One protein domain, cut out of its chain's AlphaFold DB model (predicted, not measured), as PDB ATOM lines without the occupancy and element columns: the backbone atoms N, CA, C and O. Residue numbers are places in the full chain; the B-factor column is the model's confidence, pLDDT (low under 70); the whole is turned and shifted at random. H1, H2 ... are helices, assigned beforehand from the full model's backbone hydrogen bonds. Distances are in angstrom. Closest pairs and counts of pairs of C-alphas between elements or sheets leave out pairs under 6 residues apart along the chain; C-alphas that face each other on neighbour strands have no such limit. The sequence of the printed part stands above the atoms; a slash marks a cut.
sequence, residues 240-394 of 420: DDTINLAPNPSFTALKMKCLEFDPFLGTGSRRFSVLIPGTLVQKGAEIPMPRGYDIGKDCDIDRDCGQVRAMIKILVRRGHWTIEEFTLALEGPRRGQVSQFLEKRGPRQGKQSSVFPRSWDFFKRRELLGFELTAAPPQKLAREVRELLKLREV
ATOM      1  N   ASP A 240      18.466  27.439  74.448       95.31
ATOM      2  CA  ASP A 240      19.013  26.172  73.962       95.31
ATOM      3  C   ASP A 240      17.889  25.138  73.747       95.31
ATOM      4  O   ASP A 240      17.295  24.660  74.712       95.31
ATOM      5  N   ASP A 241      17.576  24.809  72.489       92.50
ATOM      6  CA  ASP A 241      16.626  23.748  72.107       92.50
ATOM      7  C   ASP A 241      17.274  22.368  71.936       92.50
ATOM      8  O   ASP A 241      16.598  21.425  71.525       92.50
ATOM      9  N   THR A 242      18.561  22.222  72.255       93.56
ATOM     10  CA  THR A 242      19.249  20.920  72.264       93.56
ATOM     11  C   THR A 242      19.161  20.210  73.616       93.56
ATOM     12  O   THR A 242      19.553  19.047  73.733       93.56
ATOM     13  N   ILE A 243      18.610  20.885  74.633       93.31
ATOM     14  CA  ILE A 243      18.374  20.313  75.960       93.31
ATOM     15  C   ILE A 243      17.487  19.072  75.835       93.31
ATOM     16  O   ILE A 243      16.468  19.073  75.144       93.31
ATOM     17  N   ASN A 244      17.857  18.014  76.559       93.75
ATOM     18  CA  ASN A 244      17.075  16.788  76.614       93.75
ATOM     19  C   ASN A 244      15.669  17.067  77.171       93.75
ATOM     20  O   ASN A 244      15.510  17.411  78.342       93.75
ATOM     21  N   LEU A 245      14.652  16.860  76.335       94.50
ATOM     22  CA  LEU A 245      13.242  16.927  76.702       94.50
ATOM     23  C   LEU A 245      12.714  15.571  77.194       94.50
ATOM     24  O   LEU A 245      11.524  15.297  77.063       94.50
ATOM     25  N   ALA A 246      13.511  14.748  77.879       92.50
ATOM     26  CA  ALA A 246      13.044  13.602  78.681       92.50
ATOM     27  C   ALA A 246      12.748  14.008  80.142       92.50
ATOM     28  O   ALA A 246      13.435  14.909  80.646       92.50
ATOM     29  N   PRO A 247      11.699  13.453  80.789       92.19
ATOM     30  CA  PRO A 247      11.305  13.853  82.140       92.19
ATOM     31  C   PRO A 247      12.511  13.827  83.073       92.19
ATOM     32  O   PRO A 247      13.325  12.904  83.004       92.19
ATOM     33  N   ASN A 248      12.668  14.857  83.901       87.00
ATOM     34  CA  ASN A 248      13.804  14.948  84.802       87.00
ATOM     35  C   ASN A 248      13.392  14.431  86.192       87.00
ATOM     36  O   ASN A 248      12.793  15.195  86.953       87.00
ATOM     37  N   PRO A 249      13.747  13.185  86.572       81.06
ATOM     38  CA  PRO A 249      13.339  12.600  87.852       81.06
ATOM     39  C   PRO A 249      13.866  13.389  89.060       81.06
ATOM     40  O   PRO A 249      13.288  13.355  90.141       81.06
ATOM     41  N   SER A 250      14.961  14.141  88.888       79.38
ATOM     42  CA  SER A 250      15.519  14.996  89.944       79.38
ATOM     43  C   SER A 250      14.724  16.291  90.166       79.38
ATOM     44  O   SER A 250      14.952  16.997  91.153       79.38
ATOM     45  N   PHE A 251      13.797  16.614  89.258       77.81
ATOM     46  CA  PHE A 251      12.923  17.782  89.336       77.81
ATOM     47  C   PHE A 251      11.519  17.441  89.862       77.81
ATOM     48  O   PHE A 251      10.873  18.314  90.441       77.81
ATOM     49  N   THR A 252      11.109  16.170  89.778       59.12
ATOM     50  CA  THR A 252       9.789  15.618  90.161       59.12
ATOM     51  C   THR A 252       9.406  15.820  91.637       59.12
ATOM     52  O   THR A 252       8.318  15.461  92.058       59.12
ATOM     53  N   ALA A 253      10.263  16.441  92.450       56.91
ATOM     54  CA  ALA A 253       9.958  16.802  93.834       56.91
ATOM     55  C   ALA A 253       9.153  18.113  93.981       56.91
ATOM     56  O   ALA A 253       8.786  18.483  95.097       56.91
ATOM     57  N   LEU A 254       8.906  18.854  92.895       64.31
ATOM     58  CA  LEU A 254       8.076  20.059  92.927       64.31
ATOM     59  C   LEU A 254       6.606  19.693  92.714       64.31
ATOM     60  O   LEU A 254       6.060  19.882  91.631       64.31
ATOM     61  N   LYS A 255       5.960  19.258  93.802       68.81
ATOM     62  CA  LYS A 255       4.508  19.388  93.952       68.81
ATOM     63  C   LYS A 255       4.181  20.875  94.013       68.81
ATOM     64  O   LYS A 255       4.183  21.488  95.083       68.81
ATOM     65  N   MET A 256       4.043  21.509  92.854       64.62
ATOM     66  CA  MET A 256       3.424  22.822  92.808       64.62
ATOM     67  C   MET A 256       1.930  22.581  92.857       64.62
ATOM     68  O   MET A 256       1.393  21.935  91.963       64.62
ATOM     69  N   LYS A 257       1.273  23.135  93.881       62.12
ATOM     70  CA  LYS A 257      -0.164  23.355  93.801       62.12
ATOM     71  C   LYS A 257      -0.387  24.135  92.518       62.12
ATOM     72  O   LYS A 257       0.101  25.267  92.390       62.12
ATOM     73  N   CYS A 258      -1.010  23.485  91.542       56.31
ATOM     74  CA  CYS A 258      -1.497  24.194  90.382       56.31
ATOM     75  C   CYS A 258      -2.385  25.310  90.934       56.31
ATOM     76  O   CYS A 258      -3.060  25.102  91.943       56.31
ATOM     77  N   LEU A 259      -2.291  26.522  90.385       58.78
ATOM     78  CA  LEU A 259      -3.175  27.590  90.840       58.78
ATOM     79  C   LEU A 259      -4.583  27.108  90.531       58.78
ATOM     80  O   LEU A 259      -4.957  27.105  89.357       58.78
ATOM     81  N   GLU A 260      -5.292  26.646  91.566       57.78
ATOM     82  CA  GLU A 260      -6.679  26.235  91.465       57.78
ATOM     83  C   GLU A 260      -7.385  27.373  90.755       57.78
ATOM     84  O   GLU A 260      -7.374  28.532  91.187       57.78
ATOM     85  N   PHE A 261      -7.828  27.060  89.543       56.28
ATOM     86  CA  PHE A 261      -8.553  28.010  88.742       56.28
ATOM     87  C   PHE A 261      -9.891  28.139  89.437       56.28
ATOM     88  O   PHE A 261     -10.736  27.269  89.262       56.28
ATOM     89  N   ASP A 262     -10.023  29.172  90.261       53.41
ATOM     90  CA  ASP A 262     -11.240  29.448  91.001       53.41
ATOM     91  C   ASP A 262     -12.398  29.613  89.998       53.41
ATOM     92  O   ASP A 262     -12.431  30.606  89.255       53.41
ATOM     93  N   PRO A 263     -13.317  28.631  89.902       50.00
ATOM     94  CA  PRO A 263     -14.447  28.706  88.987       50.00
ATOM     95  C   PRO A 263     -15.372  29.878  89.339       50.00
ATOM     96  O   PRO A 263     -16.062  30.393  88.455       50.00
ATOM     97  N   PHE A 264     -15.349  30.325  90.600       48.62
ATOM     98  CA  PHE A 264     -16.253  31.327  91.156       48.62
ATOM     99  C   PHE A 264     -15.822  32.764  90.874       48.62
ATOM    100  O   PHE A 264     -16.662  33.662  90.874       48.62
ATOM    101  N   LEU A 265     -14.567  33.015  90.475       48.47
ATOM    102  CA  LEU A 265     -14.131  34.356  90.058       48.47
ATOM    103  C   LEU A 265     -14.683  34.814  88.690       48.47
ATOM    104  O   LEU A 265     -14.118  35.737  88.099       48.47
ATOM    105  N   GLY A 266     -15.770  34.198  88.193       40.94
ATOM    106  CA  GLY A 266     -16.923  34.802  87.487       40.94
ATOM    107  C   GLY A 266     -16.693  35.621  86.211       40.94
ATOM    108  O   GLY A 266     -17.630  35.988  85.503       40.94
ATOM    109  N   THR A 267     -15.455  35.908  85.843       43.91
ATOM    110  CA  THR A 267     -15.109  36.889  84.819       43.91
ATOM    111  C   THR A 267     -14.879  36.204  83.491       43.91
ATOM    112  O   THR A 267     -13.828  36.376  82.892       43.91
ATOM    113  N   GLY A 268     -15.865  35.420  83.032       53.22
ATOM    114  CA  GLY A 268     -15.994  34.944  81.648       53.22
ATOM    115  C   GLY A 268     -14.666  34.663  80.945       53.22
ATOM    116  O   GLY A 268     -14.465  35.155  79.828       53.22
ATOM    117  N   SER A 269     -13.739  33.977  81.634       60.28
ATOM    118  CA  SER A 269     -12.345  33.937  81.203       60.28
ATOM    119  C   SER A 269     -12.330  33.249  79.857       60.28
ATOM    120  O   SER A 269     -12.736  32.094  79.716       60.28
ATOM    121  N   ARG A 270     -11.980  34.027  78.838       70.94
ATOM    122  CA  ARG A 270     -11.952  33.585  77.455       70.94
ATOM    123  C   ARG A 270     -10.876  32.519  77.342       70.94
ATOM    124  O   ARG A 270      -9.702  32.861  77.220       70.94
ATOM    125  N   ARG A 271     -11.287  31.254  77.401       78.44
ATOM    126  CA  ARG A 271     -10.353  30.147  77.272       78.44
ATOM    127  C   ARG A 271      -9.894  30.021  75.835       78.44
ATOM    128  O   ARG A 271     -10.707  30.058  74.909       78.44
ATOM    129  N   PHE A 272      -8.590  29.918  75.635       82.25
ATOM    130  CA  PHE A 272      -8.011  29.727  74.309       82.25
ATOM    131  C   PHE A 272      -7.633  28.259  74.133       82.25
ATOM    132  O   PHE A 272      -7.168  27.595  75.054       82.25
ATOM    133  N   SER A 273      -7.852  27.734  72.932       84.12
ATOM    134  CA  SER A 273      -7.564  26.337  72.632       84.12
ATOM    135  C   SER A 273      -6.069  26.089  72.753       84.12
ATOM    136  O   SER A 273      -5.289  26.746  72.076       84.12
ATOM    137  N   VAL A 274      -5.669  25.076  73.522       87.19
ATOM    138  CA  VAL A 274      -4.272  24.605  73.552       87.19
ATOM    139  C   VAL A 274      -3.859  23.898  72.258       87.19
ATOM    140  O   VAL A 274      -2.679  23.619  72.049       87.19
ATOM    141  N   LEU A 275      -4.817  23.582  71.380       87.44
ATOM    142  CA  LEU A 275      -4.592  22.853  70.133       87.44
ATOM    143  C   LEU A 275      -4.519  23.778  68.925       87.44
ATOM    144  O   LEU A 275      -3.642  23.594  68.077       87.44
ATOM    145  N   ILE A 276      -5.431  24.750  68.857       86.44
ATOM    146  CA  ILE A 276      -5.593  25.632  67.702       86.44
ATOM    147  C   ILE A 276      -5.215  27.061  68.100       86.44
ATOM    148  O   ILE A 276      -5.952  27.691  68.866       86.44
ATOM    149  N   PRO A 277      -4.108  27.595  67.553       87.50
ATOM    150  CA  PRO A 277      -3.669  28.954  67.833       87.50
ATOM    151  C   PRO A 277      -4.794  29.979  67.621       87.50
ATOM    152  O   PRO A 277      -5.561  29.895  66.659       87.50
ATOM    153  N   GLY A 278      -4.929  30.916  68.562       82.12
ATOM    154  CA  GLY A 278      -5.867  32.042  68.477       82.12
ATOM    155  C   GLY A 278      -7.359  31.688  68.555       82.12
ATOM    156  O   GLY A 278      -8.197  32.584  68.469       82.12
ATOM    157  N   THR A 279      -7.719  30.413  68.729       84.94
ATOM    158  CA  THR A 279      -9.126  29.993  68.756       84.94
ATOM    159  C   THR A 279      -9.680  30.068  70.170       84.94
ATOM    160  O   THR A 279      -9.170  29.413  71.078       84.94
ATOM    161  N   LEU A 280     -10.745  30.847  70.346       83.25
ATOM    162  CA  LEU A 280     -11.521  30.881  71.582       83.25
ATOM    163  C   LEU A 280     -12.337  29.597  71.709       83.25
ATOM    164  O   LEU A 280     -13.096  29.248  70.802       83.25
ATOM    165  N   VAL A 281     -12.201  28.910  72.836       79.69
ATOM    166  CA  VAL A 281     -13.033  27.756  73.152       79.69
ATOM    167  C   VAL A 281     -14.361  28.267  73.693       79.69
ATOM    168  O   VAL A 281     -14.409  29.026  74.660       79.69
ATOM    169  N   GLN A 282     -15.459  27.893  73.036       76.31
ATOM    170  CA  GLN A 282     -16.793  28.178  73.560       76.31
ATOM    171  C   GLN A 282     -17.001  27.393  74.862       76.31
ATOM    172  O   GLN A 282     -16.537  26.258  74.983       76.31
ATOM    173  N   LYS A 283     -17.712  27.977  75.830       68.38
ATOM    174  CA  LYS A 283     -18.107  27.286  77.067       68.38
ATOM    175  C   LYS A 283     -18.844  25.985  76.682       68.38
ATOM    176  O   LYS A 283     -19.795  26.044  75.909       68.38
ATOM    177  N   GLY A 284     -18.349  24.822  77.120       64.81
ATOM    178  CA  GLY A 284     -18.875  23.492  76.744       64.81
ATOM    179  C   GLY A 284     -18.328  22.887  75.435       64.81
ATOM    180  O   GLY A 284     -18.760  21.819  75.014       64.81
ATOM    181  N   ALA A 285     -17.392  23.557  74.757       67.06
ATOM    182  CA  ALA A 285     -16.653  23.020  73.607       67.06
ATOM    183  C   ALA A 285     -15.249  22.526  73.969       67.06
ATOM    184  O   ALA A 285     -14.516  22.083  73.083       67.06
ATOM    185  N   GLU A 286     -14.852  22.662  75.233       68.69
ATOM    186  CA  GLU A 286     -13.599  22.094  75.702       68.69
ATOM    187  C   GLU A 286     -13.661  20.587  75.546       68.69
ATOM    188  O   GLU A 286     -14.650  19.960  75.921       68.69
ATOM    189  N   ILE A 287     -12.609  20.021  74.952       68.12
ATOM    190  CA  ILE A 287     -12.436  18.578  74.955       68.12
ATOM    191  C   ILE A 287     -12.328  18.207  76.434       68.12
ATOM    192  O   ILE A 287     -11.386  18.683  77.079       68.12
ATOM    193  N   PRO A 288     -13.296  17.450  76.983       65.62
ATOM    194  CA  PRO A 288     -13.221  17.039  78.366       65.62
ATOM    195  C   PRO A 288     -11.915  16.276  78.515       65.62
ATOM    196  O   PRO A 288     -11.615  15.352  77.753       65.62
ATOM    197  N   MET A 289     -11.095  16.735  79.450       67.00
ATOM    198  CA  MET A 289      -9.903  15.999  79.826       67.00
ATOM    199  C   MET A 289     -10.351  14.627  80.350       67.00
ATOM    200  O   MET A 289     -11.465  14.524  80.873       67.00
ATOM    201  N   PRO A 290      -9.538  13.568  80.190       64.38
ATOM    202  CA  PRO A 290      -9.871  12.255  80.733       64.38
ATOM    203  C   PRO A 290     -10.332  12.374  82.195       64.38
ATOM    204  O   PRO A 290      -9.652  13.027  82.993       64.38
ATOM    205  N   ARG A 291     -11.501  11.796  82.528       49.59
ATOM    206  CA  ARG A 291     -12.043  11.791  83.901       49.59
ATOM    207  C   ARG A 291     -10.958  11.275  84.859       49.59
ATOM    208  O   ARG A 291     -10.311  10.275  84.557       49.59
ATOM    209  N   GLY A 292     -10.728  11.992  85.960       56.56
ATOM    210  CA  GLY A 292      -9.650  11.722  86.923       56.56
ATOM    211  C   GLY A 292      -8.394  12.590  86.759       56.56
ATOM    212  O   GLY A 292      -7.502  12.526  87.601       56.56
ATOM    213  N   TYR A 293      -8.310  13.428  85.718       60.84
ATOM    214  CA  TYR A 293      -7.238  14.419  85.577       60.84
ATOM    215  C   TYR A 293      -7.720  15.809  86.015       60.84
ATOM    216  O   TYR A 293      -7.973  16.692  85.191       60.84
ATOM    217  N   ASP A 294      -7.853  16.008  87.328       61.75
ATOM    218  CA  ASP A 294      -8.147  17.322  87.899       61.75
ATOM    219  C   ASP A 294      -6.936  18.239  87.724       61.75
ATOM    220  O   ASP A 294      -5.957  18.181  88.469       61.75
ATOM    221  N   ILE A 295      -7.011  19.143  86.745       57.53
ATOM    222  CA  ILE A 295      -5.954  20.126  86.442       57.53
ATOM    223  C   ILE A 295      -5.672  21.084  87.630       57.53
ATOM    224  O   ILE A 295      -4.725  21.865  87.584       57.53
ATOM    225  N   GLY A 296      -6.428  21.009  88.729       55.06
ATOM    226  CA  GLY A 296      -6.143  21.718  89.981       55.06
ATOM    227  C   GLY A 296      -5.338  20.925  91.019       55.06
ATOM    228  O   GLY A 296      -4.667  21.533  91.848       55.06
ATOM    229  N   LYS A 297      -5.347  19.587  90.977       63.97
ATOM    230  CA  LYS A 297      -5.099  18.754  92.168       63.97
ATOM    231  C   LYS A 297      -3.728  18.061  92.179       63.97
ATOM    232  O   LYS A 297      -3.639  16.872  92.419       63.97
ATOM    233  N   ASP A 298      -2.651  18.817  91.961       61.97
ATOM    234  CA  ASP A 298      -1.246  18.343  91.932       61.97
ATOM    235  C   ASP A 298      -0.794  17.708  90.602       61.97
ATOM    236  O   ASP A 298      -0.444  16.531  90.515       61.97
ATOM    237  N   CYS A 299      -0.707  18.512  89.537       69.31
ATOM    238  CA  CYS A 299       0.077  18.108  88.370       69.31
ATOM    239  C   CYS A 299       1.573  18.140  88.721       69.31
ATOM    240  O   CYS A 299       2.181  19.212  88.780       69.31
ATOM    241  N   ASP A 300       2.177  16.966  88.917       84.75
ATOM    242  CA  ASP A 300       3.620  16.853  89.119       84.75
ATOM    243  C   ASP A 300       4.366  17.469  87.924       84.75
ATOM    244  O   ASP A 300       4.228  17.058  86.764       84.75
ATOM    245  N   ILE A 301       5.164  18.502  88.204       89.94
ATOM    246  CA  ILE A 301       5.983  19.143  87.182       89.94
ATOM    247  C   ILE A 301       7.232  18.294  86.968       89.94
ATOM    248  O   ILE A 301       8.205  18.381  87.716       89.94
ATOM    249  N   ASP A 302       7.217  17.480  85.913       92.25
ATOM    250  CA  ASP A 302       8.330  16.592  85.560       92.25
ATOM    251  C   ASP A 302       9.451  17.289  84.754       92.25
ATOM    252  O   ASP A 302      10.457  16.658  84.404       92.25
ATOM    253  N   ARG A 303       9.313  18.604  84.502       93.81
ATOM    254  CA  ARG A 303      10.236  19.435  83.710       93.81
ATOM    255  C   ARG A 303      10.778  20.631  84.443       93.81
ATOM    256  O   ARG A 303      10.038  21.396  85.049       93.81
ATOM    257  N   ASP A 304      12.067  20.875  84.267       95.06
ATOM    258  CA  ASP A 304      12.679  22.095  84.763       95.06
ATOM    259  C   ASP A 304      12.364  23.318  83.874       95.06
ATOM    260  O   ASP A 304      11.876  23.213  82.744       95.06
ATOM    261  N   CYS A 305      12.636  24.526  84.376       96.31
ATOM    262  CA  CYS A 305      12.346  25.763  83.651       96.31
ATOM    263  C   CYS A 305      13.131  25.879  82.333       96.31
ATOM    264  O   CYS A 305      12.683  26.564  81.414       96.31
ATOM    265  N   GLY A 306      14.317  25.269  82.241       96.50
ATOM    266  CA  GLY A 306      15.116  25.214  81.017       96.50
ATOM    267  C   GLY A 306      14.433  24.373  79.946       96.50
ATOM    268  O   GLY A 306      14.268  24.852  78.825       96.50
ATOM    269  N   GLN A 307      13.957  23.186  80.319       96.56
ATOM    270  CA  GLN A 307      13.188  22.309  79.436       96.56
ATOM    271  C   GLN A 307      11.893  22.982  78.964       96.56
ATOM    272  O   GLN A 307      11.642  23.027  77.763       96.56
ATOM    273  N   VAL A 308      11.116  23.600  79.865       97.00
ATOM    274  CA  VAL A 308       9.878  24.309  79.478       97.00
ATOM    275  C   VAL A 308      10.167  25.459  78.510       97.00
ATOM    276  O   VAL A 308       9.470  25.617  77.513       97.00
ATOM    277  N   ARG A 309      11.233  26.238  78.726       97.88
ATOM    278  CA  ARG A 309      11.655  27.274  77.766       97.88
ATOM    279  C   ARG A 309      12.025  26.702  76.399       97.88
ATOM    280  O   ARG A 309      11.635  27.279  75.386       97.88
ATOM    281  N   ALA A 310      12.751  25.585  76.363       96.88
ATOM    282  CA  ALA A 310      13.081  24.896  75.119       96.88
ATOM    283  C   ALA A 310      11.810  24.415  74.398       96.88
ATOM    284  O   ALA A 310      11.677  24.629  73.196       96.88
ATOM    285  N   MET A 311      10.831  23.877  75.132       96.81
ATOM    286  CA  MET A 311       9.527  23.492  74.579       96.81
ATOM    287  C   MET A 311       8.792  24.689  73.965       96.81
ATOM    288  O   MET A 311       8.304  24.581  72.843       96.81
ATOM    289  N   ILE A 312       8.776  25.850  74.639       97.06
ATOM    290  CA  ILE A 312       8.200  27.095  74.096       97.06
ATOM    291  C   ILE A 312       8.915  27.498  72.803       97.06
ATOM    292  O   ILE A 312       8.256  27.781  71.803       97.06
ATOM    293  N   LYS A 313      10.256  27.489  72.790       96.38
ATOM    294  CA  LYS A 313      11.036  27.809  71.586       96.38
ATOM    295  C   LYS A 313      10.678  26.882  70.432       96.38
ATOM    296  O   LYS A 313      10.423  27.370  69.337       96.38
ATOM    297  N   ILE A 314      10.635  25.572  70.660       94.62
ATOM    298  CA  ILE A 314      10.337  24.603  69.600       94.62
ATOM    299  C   ILE A 314       8.899  24.785  69.106       94.62
ATOM    300  O   ILE A 314       8.691  24.847  67.897       94.62
ATOM    301  N   LEU A 315       7.932  24.954  70.013       94.50
ATOM    302  CA  LEU A 315       6.532  25.203  69.662       94.50
ATOM    303  C   LEU A 315       6.382  26.451  68.776       94.50
ATOM    304  O   LEU A 315       5.668  26.405  67.778       94.50
ATOM    305  N   VAL A 316       7.072  27.543  69.118       94.44
ATOM    306  CA  VAL A 316       6.953  28.825  68.406       94.44
ATOM    307  C   VAL A 316       7.774  28.864  67.114       94.44
ATOM    308  O   VAL A 316       7.321  29.399  66.107       94.44
ATOM    309  N   ARG A 317       8.994  28.313  67.109       92.94
ATOM    310  CA  ARG A 317       9.902  28.377  65.949       92.94
ATOM    311  C   ARG A 317       9.667  27.264  64.933       92.94
ATOM    312  O   ARG A 317       9.852  27.496  63.744       92.94
ATOM    313  N   ARG A 318       9.321  26.056  65.388       87.56
ATOM    314  CA  ARG A 318       9.091  24.894  64.509       87.56
ATOM    315  C   ARG A 318       7.609  24.609  64.283       87.56
ATOM    316  O   ARG A 318       7.275  23.929  63.317       87.56
ATOM    317  N   GLY A 319       6.738  25.085  65.170       81.00
ATOM    318  CA  GLY A 319       5.298  24.879  65.081       81.00
ATOM    319  C   GLY A 319       4.552  26.004  64.360       81.00
ATOM    320  O   GLY A 319       5.128  26.876  63.718       81.00
ATOM    321  N   HIS A 320       3.224  25.962  64.475       84.62
ATOM    322  CA  HIS A 320       2.299  26.955  63.911       84.62
ATOM    323  C   HIS A 320       1.843  28.000  64.932       84.62
ATOM    324  O   HIS A 320       0.827  28.655  64.727       84.62
ATOM    325  N   TRP A 321       2.554  28.111  66.050       92.56
ATOM    326  CA  TRP A 321       2.203  29.010  67.135       92.56
ATOM    327  C   TRP A 321       3.065  30.257  67.074       92.56
ATOM    328  O   TRP A 321       4.287  30.183  67.029       92.56
ATOM    329  N   THR A 322       2.440  31.419  67.146       92.69
ATOM    330  CA  THR A 322       3.147  32.647  67.492       92.69
ATOM    331  C   THR A 322       3.308  32.743  69.007       92.69
ATOM    332  O   THR A 322       2.527  32.183  69.781       92.69
ATOM    333  N   ILE A 323       4.306  33.507  69.462       93.75
ATOM    334  CA  ILE A 323       4.474  33.785  70.895       93.75
ATOM    335  C   ILE A 323       3.240  34.481  71.492       93.75
ATOM    336  O   ILE A 323       2.937  34.312  72.672       93.75
ATOM    337  N   GLU A 324       2.507  35.245  70.679       92.00
ATOM    338  CA  GLU A 324       1.296  35.950  71.090       92.00
ATOM    339  C   GLU A 324       0.150  34.974  71.344       92.00
ATOM    340  O   GLU A 324      -0.460  35.025  72.406       92.00
ATOM    341  N   GLU A 325      -0.088  34.044  70.417       93.94
ATOM    342  CA  GLU A 325      -1.102  32.996  70.575       93.94
ATOM    343  C   GLU A 325      -0.776  32.087  71.755       93.94
ATOM    344  O   GLU A 325      -1.666  31.765  72.537       93.94
ATOM    345  N   PHE A 326       0.501  31.732  71.931       94.81
ATOM    346  CA  PHE A 326       0.941  30.975  73.097       94.81
ATOM    347  C   PHE A 326       0.662  31.747  74.392       94.81
ATOM    348  O   PHE A 326       0.068  31.204  75.315       94.81
ATOM    349  N   THR A 327       1.014  33.036  74.444       93.94
ATOM    350  CA  THR A 327       0.760  33.890  75.617       93.94
ATOM    351  C   THR A 327      -0.736  33.989  75.932       93.94
ATOM    352  O   THR A 327      -1.112  33.938  77.101       93.94
ATOM    353  N   LEU A 328      -1.589  34.097  74.908       92.00
ATOM    354  CA  LEU A 328      -3.045  34.089  75.071       92.00
ATOM    355  C   LEU A 328      -3.546  32.747  75.625       92.00
ATOM    356  O   LEU A 328      -4.381  32.744  76.524       92.00
ATOM    357  N   ALA A 329      -2.984  31.629  75.157       92.44
ATOM    358  CA  ALA A 329      -3.331  30.286  75.620       92.44
ATOM    359  C   ALA A 329      -2.894  29.958  77.054       92.44
ATOM    360  O   ALA A 329      -3.428  29.024  77.642       92.44
ATOM    361  N   LEU A 330      -1.964  30.717  77.644       92.06
ATOM    362  CA  LEU A 330      -1.599  30.559  79.059       92.06
ATOM    363  C   LEU A 330      -2.604  31.186  80.034       92.06
ATOM    364  O   LEU A 330      -2.499  30.946  81.239       92.06
ATOM    365  N   GLU A 331      -3.513  32.026  79.529       86.44
ATOM    366  CA  GLU A 331      -4.562  32.713  80.289       86.44
ATOM    367  C   GLU A 331      -4.047  33.434  81.544       86.44
ATOM    368  O   GLU A 331      -4.074  32.909  82.650       86.44
ATOM    369  N   GLY A 332      -3.589  34.679  81.412       86.56
ATOM    370  CA  GLY A 332      -3.278  35.531  82.569       86.56
ATOM    371  C   GLY A 332      -1.900  36.184  82.534       86.56
ATOM    372  O   GLY A 332      -1.827  37.394  82.767       86.56
ATOM    373  N   PRO A 333      -0.801  35.464  82.223       92.31
ATOM    374  CA  PRO A 333       0.505  36.094  82.123       92.31
ATOM    375  C   PRO A 333       0.532  37.178  81.044       92.31
ATOM    376  O   PRO A 333       0.208  36.948  79.881       92.31
ATOM    377  N   ARG A 334       0.965  38.382  81.421       91.88
ATOM    378  CA  ARG A 334       1.192  39.479  80.474       91.88
ATOM    379  C   ARG A 334       2.432  39.187  79.630       91.88
ATOM    380  O   ARG A 334       3.379  38.559  80.106       91.88
ATOM    381  N   ARG A 335       2.499  39.756  78.421       90.69
ATOM    382  CA  ARG A 335       3.651  39.607  77.505       90.69
ATOM    383  C   ARG A 335       4.998  39.881  78.193       90.69
ATOM    384  O   ARG A 335       5.934  39.105  78.036       90.69
ATOM    385  N   GLY A 336       5.076  40.922  79.028       90.94
ATOM    386  CA  GLY A 336       6.285  41.242  79.797       90.94
ATOM    387  C   GLY A 336       6.714  40.145  80.783       90.94
ATOM    388  O   GLY A 336       7.908  39.898  80.926       90.94
ATOM    389  N   GLN A 337       5.767  39.437  81.408       94.50
ATOM    390  CA  GLN A 337       6.068  38.315  82.308       94.50
ATOM    391  C   GLN A 337       6.630  37.124  81.529       94.50
ATOM    392  O   GLN A 337       7.590  36.500  81.979       94.50
ATOM    393  N   VAL A 338       6.078  36.848  80.340       96.12
ATOM    394  CA  VAL A 338       6.614  35.826  79.428       96.12
ATOM    395  C   VAL A 338       8.038  36.188  79.015       96.12
ATOM    396  O   VAL A 338       8.933  35.360  79.148       96.12
ATOM    397  N   SER A 339       8.295  37.441  78.624       95.50
ATOM    398  CA  SER A 339       9.652  37.901  78.294       95.50
ATOM    399  C   SER A 339      10.625  37.723  79.462       95.50
ATOM    400  O   SER A 339      11.699  37.164  79.274       95.50
ATOM    401  N   GLN A 340      10.243  38.121  80.680       96.06
ATOM    402  CA  GLN A 340      11.073  37.933  81.879       96.06
ATOM    403  C   GLN A 340      11.342  36.453  82.184       96.06
ATOM    404  O   GLN A 340      12.411  36.106  82.683       96.06
ATOM    405  N   PHE A 341      10.389  35.561  81.905       97.50
ATOM    406  CA  PHE A 341      10.593  34.122  82.058       97.50
ATOM    407  C   PHE A 341      11.569  33.565  81.014       97.50
ATOM    408  O   PHE A 341      12.460  32.793  81.379       97.50
ATOM    409  N   LEU A 342      11.436  33.981  79.749       97.25
ATOM    410  CA  LEU A 342      12.313  33.586  78.638       97.25
ATOM    411  C   LEU A 342      13.735  34.157  78.767       97.25
ATOM    412  O   LEU A 342      14.680  33.543  78.278       97.25
ATOM    413  N   GLU A 343      13.899  35.302  79.435       96.94
ATOM    414  CA  GLU A 343      15.192  35.945  79.717       96.94
ATOM    415  C   GLU A 343      16.022  35.173  80.747       96.94
ATOM    416  O   GLU A 343      17.251  35.138  80.668       96.94
ATOM    417  N   LYS A 344      15.363  34.473  81.674       96.62
ATOM    418  CA  LYS A 344      16.037  33.640  82.675       96.62
ATOM    419  C   LYS A 344      16.752  32.445  82.027       96.62
ATOM    420  O   LYS A 344      16.362  31.924  80.978       96.62
ATOM    421  N   ARG A 345      17.827  31.988  82.675       94.75
ATOM    422  CA  ARG A 345      18.698  30.898  82.205       94.75
ATOM    423  C   ARG A 345      18.955  29.898  83.326       94.75
ATOM    424  O   ARG A 345      19.142  30.298  84.465       94.75
ATOM    425  N   GLY A 346      18.986  28.608  83.000       93.25
ATOM    426  CA  GLY A 346      19.237  27.528  83.961       93.25
ATOM    427  C   GLY A 346      17.968  26.849  84.502       93.25
ATOM    428  O   GLY A 346      16.882  27.435  84.485       93.25
ATOM    429  N   PRO A 347      18.085  25.607  85.000       94.75
ATOM    430  CA  PRO A 347      16.951  24.701  85.221       94.75
ATOM    431  C   PRO A 347      15.964  25.191  86.289       94.75
ATOM    432  O   PRO A 347      14.766  24.968  86.191       94.75
ATOM    433  N   ARG A 348      16.434  25.920  87.306       93.69
ATOM    434  CA  ARG A 348      15.584  26.406  88.413       93.69
ATOM    435  C   ARG A 348      15.202  27.882  88.302       93.69
ATOM    436  O   ARG A 348      14.374  28.369  89.077       93.69
ATOM    437  N   GLN A 349      15.807  28.609  87.365       95.31
ATOM    438  CA  GLN A 349      15.588  30.042  87.221       95.31
ATOM    439  C   GLN A 349      14.257  30.293  86.519       95.31
ATOM    440  O   GLN A 349      14.085  29.956  85.349       95.31
ATOM    441  N   GLY A 350      13.319  30.900  87.246       93.75
ATOM    442  CA  GLY A 350      11.956  31.134  86.767       93.75
ATOM    443  C   GLY A 350      10.890  30.266  87.425       93.75
ATOM    444  O   GLY A 350       9.724  30.485  87.131       93.75
ATOM    445  N   LYS A 351      11.247  29.382  88.368       93.25
ATOM    446  CA  LYS A 351      10.285  28.505  89.064       93.25
ATOM    447  C   LYS A 351       9.139  29.243  89.773       93.25
ATOM    448  O   LYS A 351       8.061  28.700  89.929       93.25
ATOM    449  N   GLN A 352       9.385  30.480  90.215       91.75
ATOM    450  CA  GLN A 352       8.388  31.339  90.872       91.75
ATOM    451  C   GLN A 352       7.576  32.184  89.879       91.75
ATOM    452  O   GLN A 352       6.675  32.910  90.282       91.75
ATOM    453  N   SER A 353       7.922  32.160  88.589       94.88
ATOM    454  CA  SER A 353       7.143  32.866  87.575       94.88
ATOM    455  C   SER A 353       5.840  32.118  87.354       94.88
ATOM    456  O   SER A 353       5.878  30.918  87.109       94.88
ATOM    457  N   SER A 354       4.710  32.822  87.343       93.44
ATOM    458  CA  SER A 354       3.412  32.244  86.972       93.44
ATOM    459  C   SER A 354       3.390  31.678  85.547       93.44
ATOM    460  O   SER A 354       2.573  30.815  85.249       93.44
ATOM    461  N   VAL A 355       4.304  32.127  84.677       95.88
ATOM    462  CA  VAL A 355       4.471  31.599  83.316       95.88
ATOM    463  C   VAL A 355       4.902  30.138  83.350       95.88
ATOM    464  O   VAL A 355       4.475  29.378  82.493       95.88
ATOM    465  N   PHE A 356       5.726  29.736  84.321       95.25
ATOM    466  CA  PHE A 356       6.278  28.386  84.384       95.25
ATOM    467  C   PHE A 356       5.205  27.297  84.564       95.25
ATOM    468  O   PHE A 356       5.071  26.495  83.640       95.25
ATOM    469  N   PRO A 357       4.412  27.275  85.658       92.56
ATOM    470  CA  PRO A 357       3.387  26.252  85.844       92.56
ATOM    471  C   PRO A 357       2.324  26.319  84.742       92.56
ATOM    472  O   PRO A 357       2.018  25.302  84.142       92.56
ATOM    473  N   ARG A 358       1.882  27.518  84.335       92.50
ATOM    474  CA  ARG A 358       0.888  27.664  83.255       92.50
ATOM    475  C   ARG A 358       1.378  27.132  81.909       92.50
ATOM    476  O   ARG A 358       0.613  26.536  81.158       92.50
ATOM    477  N   SER A 359       2.656  27.349  81.588       95.31
ATOM    478  CA  SER A 359       3.258  26.778  80.376       95.31
ATOM    479  C   SER A 359       3.311  25.263  80.461       95.31
ATOM    480  O   SER A 359       3.053  24.589  79.469       95.31
ATOM    481  N   TRP A 360       3.633  24.721  81.635       94.31
ATOM    482  CA  TRP A 360       3.614  23.282  81.848       94.31
ATOM    483  C   TRP A 360       2.211  22.698  81.677       94.31
ATOM    484  O   TRP A 360       2.052  21.750  80.910       94.31
ATOM    485  N   ASP A 361       1.193  23.324  82.267       90.00
ATOM    486  CA  ASP A 361      -0.205  22.911  82.118       90.00
ATOM    487  C   ASP A 361      -0.645  22.929  80.655       90.00
ATOM    488  O   ASP A 361      -1.272  21.984  80.179       90.00
ATOM    489  N   PHE A 362      -0.273  23.974  79.909       93.50
ATOM    490  CA  PHE A 362      -0.528  24.059  78.472       93.50
ATOM    491  C   PHE A 362       0.037  22.839  77.730       93.50
ATOM    492  O   PHE A 362      -0.656  22.212  76.924       93.50
ATOM    493  N   PHE A 363       1.286  22.476  78.016       94.25
ATOM    494  CA  PHE A 363       1.948  21.352  77.368       94.25
ATOM    495  C   PHE A 363       1.374  20.001  77.804       94.25
ATOM    496  O   PHE A 363       1.128  19.155  76.945       94.25
ATOM    497  N   LYS A 364       1.076  19.812  79.093       90.69
ATOM    498  CA  LYS A 364       0.423  18.595  79.589       90.69
ATOM    499  C   LYS A 364      -0.966  18.400  78.999       90.69
ATOM    500  O   LYS A 364      -1.296  17.294  78.583       90.69
ATOM    501  N   ARG A 365      -1.759  19.467  78.869       88.00
ATOM    502  CA  ARG A 365      -3.056  19.399  78.178       88.00
ATOM    503  C   ARG A 365      -2.893  18.943  76.728       88.00
ATOM    504  O   ARG A 365      -3.656  18.102  76.273       88.00
ATOM    505  N   ARG A 366      -1.882  19.436  76.004       90.88
ATOM    506  CA  ARG A 366      -1.591  18.961  74.636       90.88
ATOM    507  C   ARG A 366      -1.207  17.479  74.600       90.88
ATOM    508  O   ARG A 366      -1.723  16.760  73.749       90.88
ATOM    509  N   GLU A 367      -0.349  17.040  75.519       90.06
ATOM    510  CA  GLU A 367       0.082  15.639  75.649       90.06
ATOM    511  C   GLU A 367      -1.103  14.701  75.892       90.06
ATOM    512  O   GLU A 367      -1.264  13.711  75.184       90.06
ATOM    513  N   LEU A 368      -1.976  15.054  76.837       84.75
ATOM    514  CA  LEU A 368      -3.161  14.269  77.196       84.75
ATOM    515  C   LEU A 368      -4.190  14.192  76.065       84.75
ATOM    516  O   LEU A 368      -4.909  13.206  75.945       84.75
ATOM    517  N   LEU A 369      -4.218  15.199  75.194       83.69
ATOM    518  CA  LEU A 369      -5.024  15.201  73.975       83.69
ATOM    519  C   LEU A 369      -4.365  14.418  72.822       83.69
ATOM    520  O   LEU A 369      -4.874  14.434  71.701       83.69
ATOM    521  N   GLY A 370      -3.239  13.742  73.074       84.94
ATOM    522  CA  GLY A 370      -2.531  12.906  72.105       84.94
ATOM    523  C   GLY A 370      -1.659  13.683  71.120       84.94
ATOM    524  O   GLY A 370      -1.274  13.141  70.083       84.94
ATOM    525  N   PHE A 371      -1.345  14.948  71.404       85.31
ATOM    526  CA  PHE A 371      -0.454  15.747  70.570       85.31
ATOM    527  C   PHE A 371       0.955  15.733  71.138       85.31
ATOM    528  O   PHE A 371       1.167  15.917  72.336       85.31
ATOM    529  N   GLU A 372       1.943  15.600  70.255       85.44
ATOM    530  CA  GLU A 372       3.326  15.816  70.655       85.44
ATOM    531  C   GLU A 372       3.478  17.233  71.224       85.44
ATOM    532  O   GLU A 372       2.990  18.220  70.655       85.44
ATOM    533  N   LEU A 373       4.193  17.324  72.347       83.56
ATOM    534  CA  LEU A 373       4.379  18.544  73.135       83.56
ATOM    535  C   LEU A 373       4.810  19.743  72.279       83.56
ATOM    536  O   LEU A 373       4.416  20.879  72.537       83.56
ATOM    537  N   THR A 374       5.600  19.481  71.238       79.75
ATOM    538  CA  THR A 374       6.213  20.511  70.403       79.75
ATOM    539  C   THR A 374       5.874  20.411  68.918       79.75
ATOM    540  O   THR A 374       6.307  21.275  68.155       79.75
ATOM    541  N   ALA A 375       5.138  19.389  68.472       76.06
ATOM    542  CA  ALA A 375       4.815  19.264  67.054       76.06
ATOM    543  C   ALA A 375       3.590  20.089  66.672       76.06
ATOM    544  O   ALA A 375       2.672  20.337  67.463       76.06
ATOM    545  N   ALA A 376       3.568  20.478  65.402       65.62
ATOM    546  CA  ALA A 376       2.359  20.962  64.771       65.62
ATOM    547  C   ALA A 376       1.261  19.883  64.850       65.62
ATOM    548  O   ALA A 376       1.545  18.710  64.595       65.62
ATOM    549  N   PRO A 377       0.002  20.249  65.162       59.91
ATOM    550  CA  PRO A 377      -1.101  19.308  65.030       59.91
ATOM    551  C   PRO A 377      -1.173  18.796  63.577       59.91
ATOM    552  O   PRO A 377      -0.968  19.587  62.648       59.91
ATOM    553  N   PRO A 378      -1.461  17.500  63.342       65.75
ATOM    554  CA  PRO A 378      -1.556  16.956  61.993       65.75
ATOM    555  C   PRO A 378      -2.526  17.781  61.138       65.75
ATOM    556  O   PRO A 378      -3.656  18.040  61.555       65.75
ATOM    557  N   GLN A 379      -2.121  18.168  59.922       62.12
ATOM    558  CA  GLN A 379      -2.934  19.022  59.037       62.12
ATOM    559  C   GLN A 379      -4.352  18.474  58.797       62.12
ATOM    560  O   GLN A 379      -5.291  19.250  58.628       62.12
ATOM    561  N   LYS A 380      -4.523  17.143  58.803       68.00
ATOM    562  CA  LYS A 380      -5.838  16.492  58.692       68.00
ATOM    563  C   LYS A 380      -6.763  16.845  59.853       68.00
ATOM    564  O   LYS A 380      -7.915  17.173  59.616       68.00
ATOM    565  N   LEU A 381      -6.238  16.859  61.072       62.97
ATOM    566  CA  LEU A 381      -6.996  17.129  62.289       62.97
ATOM    567  C   LEU A 381      -7.322  18.625  62.402       62.97
ATOM    568  O   LEU A 381      -8.440  18.999  62.733       62.97
ATOM    569  N   ALA A 382      -6.396  19.496  61.981       57.66
ATOM    570  CA  ALA A 382      -6.682  20.921  61.812       57.66
ATOM    571  C   ALA A 382      -7.797  21.172  60.778       57.66
ATOM    572  O   ALA A 382      -8.618  22.072  60.954       57.66
ATOM    573  N   ARG A 383      -7.851  20.369  59.706       68.56
ATOM    574  CA  ARG A 383      -8.921  20.429  58.703       68.56
ATOM    575  C   ARG A 383     -10.244  19.898  59.254       68.56
ATOM    576  O   ARG A 383     -11.248  20.571  59.078       68.56
ATOM    577  N   GLU A 384     -10.249  18.759  59.938       66.88
ATOM    578  CA  GLU A 384     -11.454  18.167  60.536       66.88
ATOM    579  C   GLU A 384     -12.047  19.046  61.636       66.88
ATOM    580  O   GLU A 384     -13.240  19.326  61.600       66.88
ATOM    581  N   VAL A 385     -11.235  19.583  62.551       61.81
ATOM    582  CA  VAL A 385     -11.734  20.509  63.579       61.81
ATOM    583  C   VAL A 385     -12.234  21.808  62.947       61.81
ATOM    584  O   VAL A 385     -13.261  22.337  63.361       61.81
ATOM    585  N   ARG A 386     -11.576  22.305  61.890       65.19
ATOM    586  CA  ARG A 386     -12.072  23.456  61.122       65.19
ATOM    587  C   ARG A 386     -13.408  23.158  60.433       65.19
ATOM    588  O   ARG A 386     -14.256  24.041  60.392       65.19
ATOM    589  N   GLU A 387     -13.613  21.956  59.898       72.44
ATOM    590  CA  GLU A 387     -14.901  21.544  59.319       72.44
ATOM    591  C   GLU A 387     -15.982  21.363  60.398       72.44
ATOM    592  O   GLU A 387     -17.101  21.835  60.216       72.44
ATOM    593  N   LEU A 388     -15.650  20.798  61.563       66.81
ATOM    594  CA  LEU A 388     -16.570  20.703  62.704       66.81
ATOM    595  C   LEU A 388     -16.978  22.084  63.234       66.81
ATOM    596  O   LEU A 388     -18.148  22.302  63.540       66.81
ATOM    597  N   LEU A 389     -16.049  23.043  63.289       58.44
ATOM    598  CA  LEU A 389     -16.354  24.427  63.660       58.44
ATOM    599  C   LEU A 389     -17.275  25.107  62.639       58.44
ATOM    600  O   LEU A 389     -18.222  25.776  63.045       58.44
ATOM    601  N   LYS A 390     -17.069  24.885  61.332       72.25
ATOM    602  CA  LYS A 390     -17.991  25.381  60.292       72.25
ATOM    603  C   LYS A 390     -19.389  24.787  60.437       72.25
ATOM    604  O   LYS A 390     -20.365  25.513  60.302       72.25
ATOM    605  N   LEU A 391     -19.497  23.489  60.727       68.19
ATOM    606  CA  LEU A 391     -20.792  22.840  60.956       68.19
ATOM    607  C   LEU A 391     -21.497  23.393  62.202       68.19
ATOM    608  O   LEU A 391     -22.717  23.495  62.208       68.19
ATOM    609  N   ARG A 392     -20.738  23.809  63.223       57.81
ATOM    610  CA  ARG A 392     -21.274  24.420  64.449       57.81
ATOM    611  C   ARG A 392     -21.677  25.890  64.278       57.81
ATOM    612  O   ARG A 392     -22.552  26.363  64.993       57.81
ATOM    613  N   GLU A 393     -21.060  26.617  63.343       58.53
ATOM    614  CA  GLU A 393     -21.465  27.985  62.977       58.53
ATOM    615  C   GLU A 393     -22.769  28.023  62.164       58.53
ATOM    616  O   GLU A 393     -23.485  29.028  62.196       58.53
ATOM    617  N   VAL A 394     -23.116  26.923  61.489       58.25
ATOM    618  CA  VAL A 394     -24.415  26.737  60.832       58.25
ATOM    619  C   VAL A 394     -25.417  26.214  61.862       58.25
ATOM    620  O   VAL A 394     -25.858  25.074  61.801       58.25
TER     621      VAL A 394
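This is residues 240 to 394 of the 420 residues of an uncharacterized protein of Xylaria hypoxylon (UniProt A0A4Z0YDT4). Little here is regular structure: a compact body of crossed helices H1 to H4, with H4 in the middle, a long unnamed stretch, residues 240 to 304, and the end of H5 sticking out, residues 387 to 393. The named helices, H1 to H5 in chain order, hold 59 of 155 printed residues; the class is all helix, with no named strand. The whole is compact, radius of gyration of the C-alphas 15.7 A, spanning 49 by 37 by 31 A.

Past residue 304, find H1, residues 305 to 318; it touches residues 356 to 360 alone of H4, residues 355 to 368, at a steep tilt of 62 degrees, closest C-alphas Cys 305 and Phe 356, 6.7 A. H2, residues 323 to 329, only just touches H3, residues 335 to 343, with 3 pairs of C-alphas within 8 A, the closest Thr 327 and Arg 335, 6.7 A. H3 touches residues 355 to 356 alone of H4, about perpendicular at 89 degrees, closest C-alphas Val 338 and Val 355, 6.1 A. H5, residues 379 to 393, is apart from H1, H2, H3 and H4. In these five helices every O i to N i+4 pair is within hydrogen-bond range.

Find C-alpha 305 at (12.346, 25.763, 83.651), where H1 begins its 19.4 A; H4 spans 19.9 A, and H5 runs 21.0 A to C-alpha 393 at (-21.465, 27.985, 62.977).

The printed part has no cut; H3 to H4 is a long link. Confidence is under 70 in 52 residues, among them 252 to 269 and 283 to 299.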